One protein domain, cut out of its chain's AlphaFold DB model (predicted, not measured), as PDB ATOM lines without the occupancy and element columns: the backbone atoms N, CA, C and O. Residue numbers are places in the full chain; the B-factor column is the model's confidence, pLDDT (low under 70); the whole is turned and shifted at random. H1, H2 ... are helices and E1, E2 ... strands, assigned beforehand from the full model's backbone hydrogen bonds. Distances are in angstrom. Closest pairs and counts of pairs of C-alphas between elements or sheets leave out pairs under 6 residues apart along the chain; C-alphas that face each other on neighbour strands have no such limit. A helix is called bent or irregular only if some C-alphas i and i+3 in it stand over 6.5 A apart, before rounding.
ATOM      1  N   TYR A   4     106.418 256.158 197.701       91.00
ATOM      2  CA  TYR A   4     105.575 255.162 197.066       91.00
ATOM      3  C   TYR A   4     104.384 254.809 197.946       91.00
ATOM      4  O   TYR A   4     104.494 254.665 199.166       91.00
ATOM      5  N   THR A   5     103.242 254.617 197.305       91.12
ATOM      6  CA  THR A   5     102.050 254.018 197.900       91.12
ATOM      7  C   THR A   5     102.140 252.491 197.894       91.12
ATOM      8  O   THR A   5     102.877 251.882 197.115       91.12
ATOM      9  N   LEU A   6     101.319 251.837 198.724       91.75
ATOM     10  CA  LEU A   6     101.190 250.374 198.713       91.75
ATOM     11  C   LEU A   6     100.811 249.826 197.329       91.75
ATOM     12  O   LEU A   6     101.298 248.764 196.944       91.75
ATOM     13  N   SER A   7      99.954 250.539 196.592       90.31
ATOM     14  CA  SER A   7      99.529 250.165 195.241       90.31
ATOM     15  C   SER A   7     100.674 250.204 194.237       90.31
ATOM     16  O   SER A   7     100.815 249.264 193.459       90.31
ATOM     17  N   GLU A   8     101.511 251.243 194.272       91.94
ATOM     18  CA  GLU A   8     102.661 251.361 193.368       91.94
ATOM     19  C   GLU A   8     103.672 250.247 193.627       91.94
ATOM     20  O   GLU A   8     104.056 249.538 192.700       91.94
ATOM     21  N   ILE A   9     104.026 250.014 194.894       93.31
ATOM     22  CA  ILE A   9     104.959 248.948 195.285       93.31
ATOM     23  C   ILE A   9     104.415 247.576 194.877       93.31
ATOM     24  O   ILE A   9     105.134 246.764 194.298       93.31
ATOM     25  N   SER A  10     103.137 247.317 195.161       93.56
ATOM     26  CA  SER A  10     102.449 246.077 194.794       93.56
ATOM     27  C   SER A  10     102.482 245.841 193.282       93.56
ATOM     28  O   SER A  10     102.809 244.736 192.840       93.56
ATOM     29  N   SER A  11     102.188 246.877 192.494       93.06
ATOM     30  CA  SER A  11     102.186 246.812 191.034       93.06
ATOM     31  C   SER A  11     103.586 246.550 190.477       93.06
ATOM     32  O   SER A  11     103.761 245.599 189.717       93.06
ATOM     33  N   LEU A  12     104.591 247.322 190.906       94.00
ATOM     34  CA  LEU A  12     105.968 247.212 190.415       94.00
ATOM     35  C   LEU A  12     106.598 245.859 190.770       94.00
ATOM     36  O   LEU A  12     107.128 245.180 189.892       94.00
ATOM     37  N   LEU A  13     106.451 245.400 192.017       93.69
ATOM     38  CA  LEU A  13     106.966 244.092 192.437       93.69
ATOM     39  C   LEU A  13     106.286 242.929 191.714       93.69
ATOM     40  O   LEU A  13     106.943 241.948 191.371       93.69
ATOM     41  N   THR A  14     104.973 243.023 191.489       93.31
ATOM     42  CA  THR A  14     104.240 241.995 190.739       93.31
ATOM     43  C   THR A  14     104.661 241.993 189.274       93.31
ATOM     44  O   THR A  14     104.865 240.926 188.708       93.31
ATOM     45  N   LYS A  15     104.858 243.167 188.663       91.62
ATOM     46  CA  LYS A  15     105.327 243.285 187.275       91.62
ATOM     47  C   LYS A  15     106.735 242.712 187.097       91.62
ATOM     48  O   LYS A  15     106.999 242.065 186.091       91.62
ATOM     49  N   ALA A  16     107.617 242.922 188.071       90.19
ATOM     50  CA  ALA A  16     108.988 242.423 188.027       90.19
ATOM     51  C   ALA A  16     109.126 240.935 188.398       90.19
ATOM     52  O   ALA A  16     110.211 240.366 188.276       90.19
ATOM     53  N   SER A  17     108.058 240.278 188.862       84.88
ATOM     54  CA  SER A  17     108.099 238.876 189.266       84.88
ATOM     55  C   SER A  17     107.197 238.005 188.400       84.88
ATOM     56  O   SER A  17     105.976 238.072 188.469       84.88
ATOM     57  N   HIS A  18     107.802 237.090 187.644       80.75
ATOM     58  CA  HIS A  18     107.067 236.134 186.808       80.75
ATOM     59  C   HIS A  18     106.389 235.004 187.601       80.75
ATOM     60  O   HIS A  18     105.580 234.263 187.051       80.75
ATOM     61  N   THR A  19     106.736 234.838 188.880       85.69
ATOM     62  CA  THR A  19     106.323 233.684 189.697       85.69
ATOM     63  C   THR A  19     105.594 234.065 190.980       85.69
ATOM     64  O   THR A  19     104.998 233.195 191.616       85.69
ATOM     65  N   LYS A  20     105.630 235.340 191.396       87.06
ATOM     66  CA  LYS A  20     105.025 235.798 192.652       87.06
ATOM     67  C   LYS A  20     104.187 237.051 192.444       87.06
ATOM     68  O   LYS A  20     104.668 238.066 191.957       87.06
ATOM     69  N   VAL A  21     102.952 237.001 192.933       91.25
ATOM     70  CA  VAL A  21     102.091 238.180 193.057       91.25
ATOM     71  C   VAL A  21     102.323 238.828 194.420       91.25
ATOM     72  O   VAL A  21     102.222 238.176 195.464       91.25
ATOM     73  N   TYR A  22     102.610 240.126 194.417       92.81
ATOM     74  CA  TYR A  22     102.787 240.929 195.621       92.81
ATOM     75  C   TYR A  22     101.544 241.785 195.832       92.81
ATOM     76  O   TYR A  22     101.436 242.870 195.273       92.81
ATOM     77  N   SER A  23     100.591 241.307 196.633       93.12
ATOM     78  CA  SER A  23      99.370 242.062 196.940       93.12
ATOM     79  C   SER A  23      99.642 243.248 197.874       93.12
ATOM     80  O   SER A  23     100.549 243.200 198.706       93.12
ATOM     81  N   MET A  24      98.797 244.284 197.826       92.38
ATOM     82  CA  MET A  24      98.868 245.412 198.771       92.38
ATOM     83  C   MET A  24      98.802 244.964 200.241       92.38
ATOM     84  O   MET A  24      99.454 245.557 201.095       92.38
ATOM     85  N   GLN A  25      98.068 243.887 200.545       92.25
ATOM     86  CA  GLN A  25      98.018 243.304 201.889       92.25
ATOM     87  C   GLN A  25      99.368 242.707 202.314       92.25
ATOM     88  O   GLN A  25      99.742 242.814 203.481       92.25
ATOM     89  N   ARG A  26     100.123 242.116 201.382       93.44
ATOM     90  CA  ARG A  26     101.477 241.619 201.654       93.44
ATOM     91  C   ARG A  26     102.431 242.767 201.969       93.44
ATOM     92  O   ARG A  26     103.141 242.694 202.965       93.44
ATOM     93  N   ILE A  27     102.391 243.841 201.179       93.81
ATOM     94  CA  ILE A  27     103.206 245.038 201.441       93.81
ATOM     95  C   ILE A  27     102.805 245.680 202.777       93.81
ATOM     96  O   ILE A  27     103.655 246.100 203.559       93.81
ATOM     97  N   TRP A  28     101.513 245.677 203.105       93.19
ATOM     98  CA  TRP A  28     101.053 246.107 204.422       93.19
ATOM     99  C   TRP A  28     101.586 245.222 205.559       93.19
ATOM    100  O   TRP A  28     102.001 245.744 206.591       93.19
ATOM    101  N   SER A  29     101.631 243.897 205.381       94.00
ATOM    102  CA  SER A  29     102.245 242.993 206.363       94.00
ATOM    103  C   SER A  29     103.724 243.316 206.577       94.00
ATOM    104  O   SER A  29     104.190 243.274 207.713       94.00
ATOM    105  N   TRP A  30     104.449 243.718 205.530       94.94
ATOM    106  CA  TRP A  30     105.838 244.164 205.673       94.94
ATOM    107  C   TRP A  30     105.964 245.375 206.590       94.94
ATOM    108  O   TRP A  30     106.866 245.430 207.425       94.94
ATOM    109  N   CYS A  31     105.016 246.304 206.479       92.94
ATOM    110  CA  CYS A  31     104.964 247.496 207.314       92.94
ATOM    111  C   CYS A  31     104.660 247.177 208.782       92.94
ATOM    112  O   CYS A  31     105.218 247.797 209.678       92.94
ATOM    113  N   GLN A  32     103.758 246.227 209.039       93.69
ATOM    114  CA  GLN A  32     103.315 245.911 210.402       93.69
ATOM    115  C   GLN A  32     104.240 244.940 211.132       93.69
ATOM    116  O   GLN A  32     104.434 245.073 212.335       93.69
ATOM    117  N   ASN A  33     104.788 243.962 210.410       94.25
ATOM    118  CA  ASN A  33     105.400 242.785 211.023       94.25
ATOM    119  C   ASN A  33     106.884 242.634 210.687       94.25
ATOM    120  O   ASN A  33     107.604 241.962 211.417       94.25
ATOM    121  N   GLU A  34     107.351 243.215 209.578       91.44
ATOM    122  CA  GLU A  34     108.693 242.932 209.048       91.44
ATOM    123  C   GLU A  34     109.621 244.156 209.087       91.44
ATOM    124  O   GLU A  34     110.799 244.035 208.762       91.44
ATOM    125  N   GLY A  35     109.117 245.311 209.531       91.31
ATOM    126  CA  GLY A  35     109.919 246.505 209.812       91.31
ATOM    127  C   GLY A  35     110.046 247.501 208.659       91.31
ATOM    128  O   GLY A  35     110.898 248.386 208.733       91.31
ATOM    129  N   LEU A  36     109.217 247.403 207.612       93.88
ATOM    130  CA  LEU A  36     109.174 248.427 206.563       93.88
ATOM    131  C   LEU A  36     108.570 249.724 207.122       93.88
ATOM    132  O   LEU A  36     107.395 249.775 207.484       93.88
ATOM    133  N   ARG A  37     109.377 250.783 207.201       93.00
ATOM    134  CA  ARG A  37     108.933 252.073 207.738       93.00
ATOM    135  C   ARG A  37     108.046 252.812 206.742       93.00
ATOM    136  O   ARG A  37     108.277 252.777 205.535       93.00
ATOM    137  N   TYR A  38     107.044 253.505 207.270       92.31
ATOM    138  CA  TYR A  38     106.096 254.288 206.489       92.31
ATOM    139  C   TYR A  38     105.676 255.554 207.238       92.31
ATOM    140  O   TYR A  38     105.738 255.627 208.465       92.31
ATOM    141  N   GLU A  39     105.191 256.527 206.480       90.62
ATOM    142  CA  GLU A  39     104.564 257.751 206.960       90.62
ATOM    143  C   GLU A  39     103.070 257.710 206.649       90.62
ATOM    144  O   GLU A  39     102.650 257.238 205.593       90.62
ATOM    145  N   THR A  40     102.230 258.184 207.563       85.38
ATOM    146  CA  THR A  40     100.787 258.265 207.314       85.38
ATOM    147  C   THR A  40     100.459 259.490 206.477       85.38
ATOM    148  O   THR A  40     100.846 260.601 206.838       85.38
ATOM    149  N   ILE A  41      99.674 259.314 205.418       78.62
ATOM    150  CA  ILE A  41      99.150 260.443 204.652       78.62
ATOM    151  C   ILE A  41      98.079 261.131 205.500       78.62
ATOM    152  O   ILE A  41      97.158 260.460 205.987       78.62
ATOM    153  N   PRO A  42      98.136 262.461 205.652       69.94
ATOM    154  CA  PRO A  42      97.053 263.211 206.261       69.94
ATOM    155  C   PRO A  42      95.724 262.918 205.552       69.94
ATOM    156  O   PRO A  42      95.641 262.946 204.323       69.94
ATOM    157  N   LYS A  43      94.653 262.701 206.326       60.44
ATOM    158  CA  LYS A  43      93.298 262.366 205.829       60.44
ATOM    159  C   LYS A  43      92.708 263.370 204.817       60.44
ATOM    160  O   LYS A  43      91.671 263.088 204.227       60.44
ATOM    161  N   ALA A  44      93.340 264.527 204.623       58.69
ATOM    162  CA  ALA A  44      92.934 265.560 203.673       58.69
ATOM    163  C   ALA A  44      93.227 265.210 202.198       58.69
ATOM    164  O   ALA A  44      92.659 265.837 201.304       58.69
ATOM    165  N   VAL A  45      94.073 264.211 201.918       58.50
ATOM    166  CA  VAL A  45      94.409 263.810 200.542       58.50
ATOM    167  C   VAL A  45      93.363 262.816 200.013       58.50
ATOM    168  O   VAL A  45      93.389 261.627 200.331       58.50
ATOM    169  N   ARG A  46      92.410 263.309 199.208       52.94
ATOM    170  CA  ARG A  46      91.431 262.474 198.484       52.94
ATOM    171  C   ARG A  46      92.148 261.590 197.453       52.94
ATOM    172  O   ARG A  46      92.939 262.101 196.671       52.94
ATOM    173  N   GLY A  47      91.823 260.293 197.413       60.53
ATOM    174  CA  GLY A  47      92.233 259.381 196.329       60.53
ATOM    175  C   GLY A  47      92.980 258.109 196.746       60.53
ATOM    176  O   GLY A  47      93.118 257.208 195.926       60.53
ATOM    177  N   VAL A  48      93.414 257.974 198.006       56.12
ATOM    178  CA  VAL A  48      94.103 256.755 198.471       56.12
ATOM    179  C   VAL A  48      93.116 255.828 199.183       56.12
ATOM    180  O   VAL A  48      92.774 256.030 200.345       56.12
ATOM    181  N   ALA A  49      92.617 254.829 198.452       59.75
ATOM    182  CA  ALA A  49      91.496 253.987 198.880       59.75
ATOM    183  C   ALA A  49      91.872 252.870 199.878       59.75
ATOM    184  O   ALA A  49      91.009 252.403 200.619       59.75
ATOM    185  N   TYR A  50      93.142 252.447 199.941       68.56
ATOM    186  CA  TYR A  50      93.593 251.374 200.834       68.56
ATOM    187  C   TYR A  50      94.819 251.803 201.642       68.56
ATOM    188  O   TYR A  50      95.902 251.932 201.084       68.56
ATOM    189  N   LYS A  51      94.628 252.005 202.957       77.88
ATOM    190  CA  LYS A  51      95.656 252.361 203.958       77.88
ATOM    191  C   LYS A  51      96.581 253.498 203.488       77.88
ATOM    192  O   LYS A  51      97.636 253.232 202.919       77.88
ATOM    193  N   PRO A  52      96.199 254.762 203.735       81.81
ATOM    194  CA  PRO A  52      96.866 255.914 203.151       81.81
ATOM    195  C   PRO A  52      98.225 256.147 203.823       81.81
ATOM    196  O   PRO A  52      98.333 256.875 204.808       81.81
ATOM    197  N   ILE A  53      99.257 255.484 203.299       87.62
ATOM    198  CA  ILE A  53     100.639 255.554 203.779       87.62
ATOM    199  C   ILE A  53     101.616 255.775 202.628       87.62
ATOM    200  O   ILE A  53     101.363 255.351 201.499       87.62
ATOM    201  N   TRP A  54     102.717 256.457 202.927       90.75
ATOM    202  CA  TRP A  54     103.839 256.707 202.029       90.75
ATOM    203  C   TRP A  54     105.058 255.969 202.557       90.75
ATOM    204  O   TRP A  54     105.381 256.041 203.740       90.75
ATOM    205  N   ILE A  55     105.741 255.253 201.677       93.00
ATOM    206  CA  ILE A  55     106.998 254.579 201.983       93.00
ATOM    207  C   ILE A  55     108.088 255.338 201.240       93.00
ATOM    208  O   ILE A  55     108.016 255.513 200.021       93.00
ATOM    209  N   ARG A  56     109.079 255.833 201.985       93.75
ATOM    210  CA  ARG A  56     110.215 256.546 201.398       93.75
ATOM    211  C   ARG A  56     111.074 255.570 200.596       93.75
ATOM    212  O   ARG A  56     111.271 254.425 200.998       93.75
ATOM    213  N   GLU A  57     111.591 256.040 199.470       92.94
ATOM    214  CA  GLU A  57     112.458 255.271 198.575       92.94
ATOM    215  C   GLU A  57     113.676 254.650 199.278       92.94
ATOM    216  O   GLU A  57     113.980 253.482 199.064       92.94
ATOM    217  N   ASP A  58     114.354 255.395 200.151       93.38
ATOM    218  CA  ASP A  58     115.532 254.912 200.879       93.38
ATOM    219  C   ASP A  58     115.191 253.775 201.852       93.38
ATOM    220  O   ASP A  58     115.926 252.790 201.940       93.38
ATOM    221  N   GLU A  59     114.057 253.882 202.544       93.62
ATOM    222  CA  GLU A  59     113.536 252.823 203.414       93.62
ATOM    223  C   GLU A  59     113.123 251.587 202.606       93.62
ATOM    224  O   GLU A  59     113.480 250.464 202.971       93.62
ATOM    225  N   LEU A  60     112.440 251.782 201.473       94.50
ATOM    226  CA  LEU A  60     112.049 250.692 200.583       94.50
ATOM    227  C   LEU A  60     113.271 249.962 200.016       94.50
ATOM    228  O   LEU A  60     113.334 248.737 200.081       94.50
ATOM    229  N   LYS A  61     114.261 250.704 199.514       93.94
ATOM    230  CA  LYS A  61     115.500 250.158 198.954       93.94
ATOM    231  C   LYS A  61     116.257 249.320 199.983       93.94
ATOM    232  O   LYS A  61     116.603 248.174 199.701       93.94
ATOM    233  N   ARG A  62     116.451 249.850 201.197       93.25
ATOM    234  CA  ARG A  62     117.089 249.120 202.308       93.25
ATOM    235  C   ARG A  62     116.324 247.846 202.660       93.25
ATOM    236  O   ARG A  62     116.929 246.790 202.819       93.25
ATOM    237  N   PHE A  63     115.000 247.931 202.763       95.06
ATOM    238  CA  PHE A  63     114.165 246.784 203.102       95.06
ATOM    239  C   PHE A  63     114.210 245.689 202.026       95.06
ATOM    240  O   PHE A  63     114.365 244.511 202.347       95.06
ATOM    241  N   LEU A  64     114.112 246.061 200.747       93.44
ATOM    242  CA  LEU A  64     114.151 245.112 199.632       93.44
ATOM    243  C   LEU A  64     115.509 244.418 199.514       93.44
ATOM    244  O   LEU A  64     115.543 243.208 199.290       93.44
ATOM    245  N   GLN A  65     116.605 245.131 199.785       92.94
ATOM    246  CA  GLN A  65     117.938 244.535 199.850       92.94
ATOM    247  C   GLN A  65     118.005 243.405 200.892       92.94
ATOM    248  O   GLN A  65     118.522 242.329 200.599       92.94
ATOM    249  N   VAL A  66     117.413 243.597 202.079       93.19
ATOM    250  CA  VAL A  66     117.320 242.547 203.116       93.19
ATOM    251  C   VAL A  66     116.456 241.365 202.656       93.19
ATOM    252  O   VAL A  66     116.700 240.225 203.046       93.19
ATOM    253  N   LYS A  67     115.459 241.606 201.798       89.88
ATOM    254  CA  LYS A  67     114.618 240.556 201.193       89.88
ATOM    255  C   LYS A  67     115.269 239.853 199.997       89.88
ATOM    256  O   LYS A  67     114.660 238.922 199.470       89.88
ATOM    257  N   GLY A  68     116.463 240.274 199.571       91.12
ATOM    258  CA  GLY A  68     117.117 239.765 198.365       91.12
ATOM    259  C   GLY A  68     116.408 240.182 197.072       91.12
ATOM    260  O   GLY A  68     116.475 239.463 196.080       91.12
ATOM    261  N   LEU A  69     115.683 241.304 197.096       90.62
ATOM    262  CA  LEU A  69     115.019 241.892 195.936       90.62
ATOM    263  C   LEU A  69     115.833 243.090 195.445       90.62
ATOM    264  O   LEU A  69     116.185 243.970 196.232       90.62
ATOM    265  N   ASP A  70     116.120 243.123 194.147       90.44
ATOM    266  CA  ASP A  70     116.904 244.196 193.543       90.44
ATOM    267  C   ASP A  70     116.028 245.420 193.250       90.44
ATOM    268  O   ASP A  70     115.208 245.409 192.335       90.44
ATOM    269  N   TYR A  71     116.201 246.477 194.044       91.44
ATOM    270  CA  TYR A  71     115.458 247.724 193.878       91.44
ATOM    271  C   TYR A  71     115.693 248.362 192.507       91.44
ATOM    272  O   TYR A  71     114.725 248.777 191.880       91.44
ATOM    273  N   GLU A  72     116.941 248.422 192.034       89.00
ATOM    274  CA  GLU A  72     117.279 249.144 190.799       89.00
ATOM    275  C   GLU A  72     116.595 248.487 189.599       89.00
ATOM    276  O   GLU A  72     115.972 249.158 188.789       89.00
ATOM    277  N   THR A  73     116.593 247.156 189.538       86.38
ATOM    278  CA  THR A  73     115.917 246.424 188.459       86.38
ATOM    279  C   THR A  73     114.385 246.565 188.499       86.38
ATOM    280  O   THR A  73     113.727 246.449 187.467       86.38
ATOM    281  N   ILE A  74     113.789 246.798 189.674       88.56
ATOM    282  CA  ILE A  74     112.325 246.808 189.857       88.56
ATOM    283  C   ILE A  74     111.735 248.227 189.781       88.56
ATOM    284  O   ILE A  74     110.599 248.393 189.334       88.56
ATOM    285  N   PHE A  75     112.479 249.233 190.246       87.94
ATOM    286  CA  PHE A  75     112.007 250.606 190.454       87.94
ATOM    287  C   PHE A  75     112.788 251.659 189.649       87.94
ATOM    288  O   PHE A  75     112.496 252.846 189.816       87.94
ATOM    289  N   ALA A  76     113.744 251.268 188.792       75.81
ATOM    290  CA  ALA A  76     114.340 252.195 187.828       75.81
ATOM    291  C   ALA A  76     113.257 252.763 186.894       75.81
ATOM    292  O   ALA A  76     112.447 252.006 186.353       75.81
TER     293      ALA A  76
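AT A GLANCE: This is residues 4 to 76 of the 77 residues of an uncharacterized protein of Brevibacillus laterosporus (UniProt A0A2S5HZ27). Two helices, H1 and H2, meet at nearly a right angle, H2 beginning beside H1 and running away from it, while a third, H3, stands apart from both and is followed by short H4, which runs back toward H1. The one strand, E1, makes a corner with H3, and the long loop of residues 35 to 52 runs out to one end of the longest axis and folds back into E1. The printed part has 73 residues, with four named helices and one named strand in the order H1, H2, E1, H3, H4; the class is mostly helix, and no two named strands pair. It is compact, with a radius of gyration of the C-alphas of 12.0 A and spans of 35 by 24 by 21 A.

IN THESE COORDINATES: The longest helix, H2, covers residues 24 to 34, 14.4 A from first to last C-alpha, and its C-alpha 24 is at (98.868, 245.412, 198.771). H2 is neither bent nor irregular, but only just: C-alphas 31 and 34 are 6.1 A apart. H1 covers residues 6 to 15 and is 14.1 A long, beginning with C-alpha 6 at (101.190, 250.374, 198.713). E1 covers residues 53 to 56, 9.9 A. H3 covers residues 57 to 66, 14.4 A. H4 covers residues 71 to 75, 5.7 A, and ends with C-alpha 75 at (112.007, 250.606, 190.454).

HOW THE PARTS SIT: H2 touches H1, and their closest C-alphas, those of Met 24 and Ser 10, are 5.4 A apart. The lines of H1 and H2 are about perpendicular at 72 degrees, only just past steep. H2 is apart from E1, H3 and H4. H1 only just touches H4, with 3 pairs of C-alphas within 8 A, the closest being Leu 12 and Ile 74 at 6.4 A. H4 and H3 touch only at the corner by their link, and only just, with 3 pairs of C-alphas within 8 A; the closest are those of Tyr 71 and Lys 61, 5.6 A apart. H1 and H3 are apart. E1 and H3 meet only through their link. The closest C-alphas of H1 and E1, those of Leu 6 and Ile 53, are 7.3 A apart. E1 pairs with no named strand, but its residues 53 to 54 form a short antiparallel pairing with residues 39 to 40. In H1, H2, H3 and H4 every O i to N i+4 pair is within hydrogen-bond range.

THE WHOLE: The two C-alphas farthest apart, those of Thr 19 and Ala 44, are 37.3 A from each other. The printed part runs from residue 4 to 76 with no cut. The link from H2 to E1, 18 residues, is long; the one from H1 to H2, 8 residues, is short, and those from E1 to H3 and from H3 to H4 are tight. The mean pLDDT of the printed part is 87.0, and residues 42 to 50 are under 70.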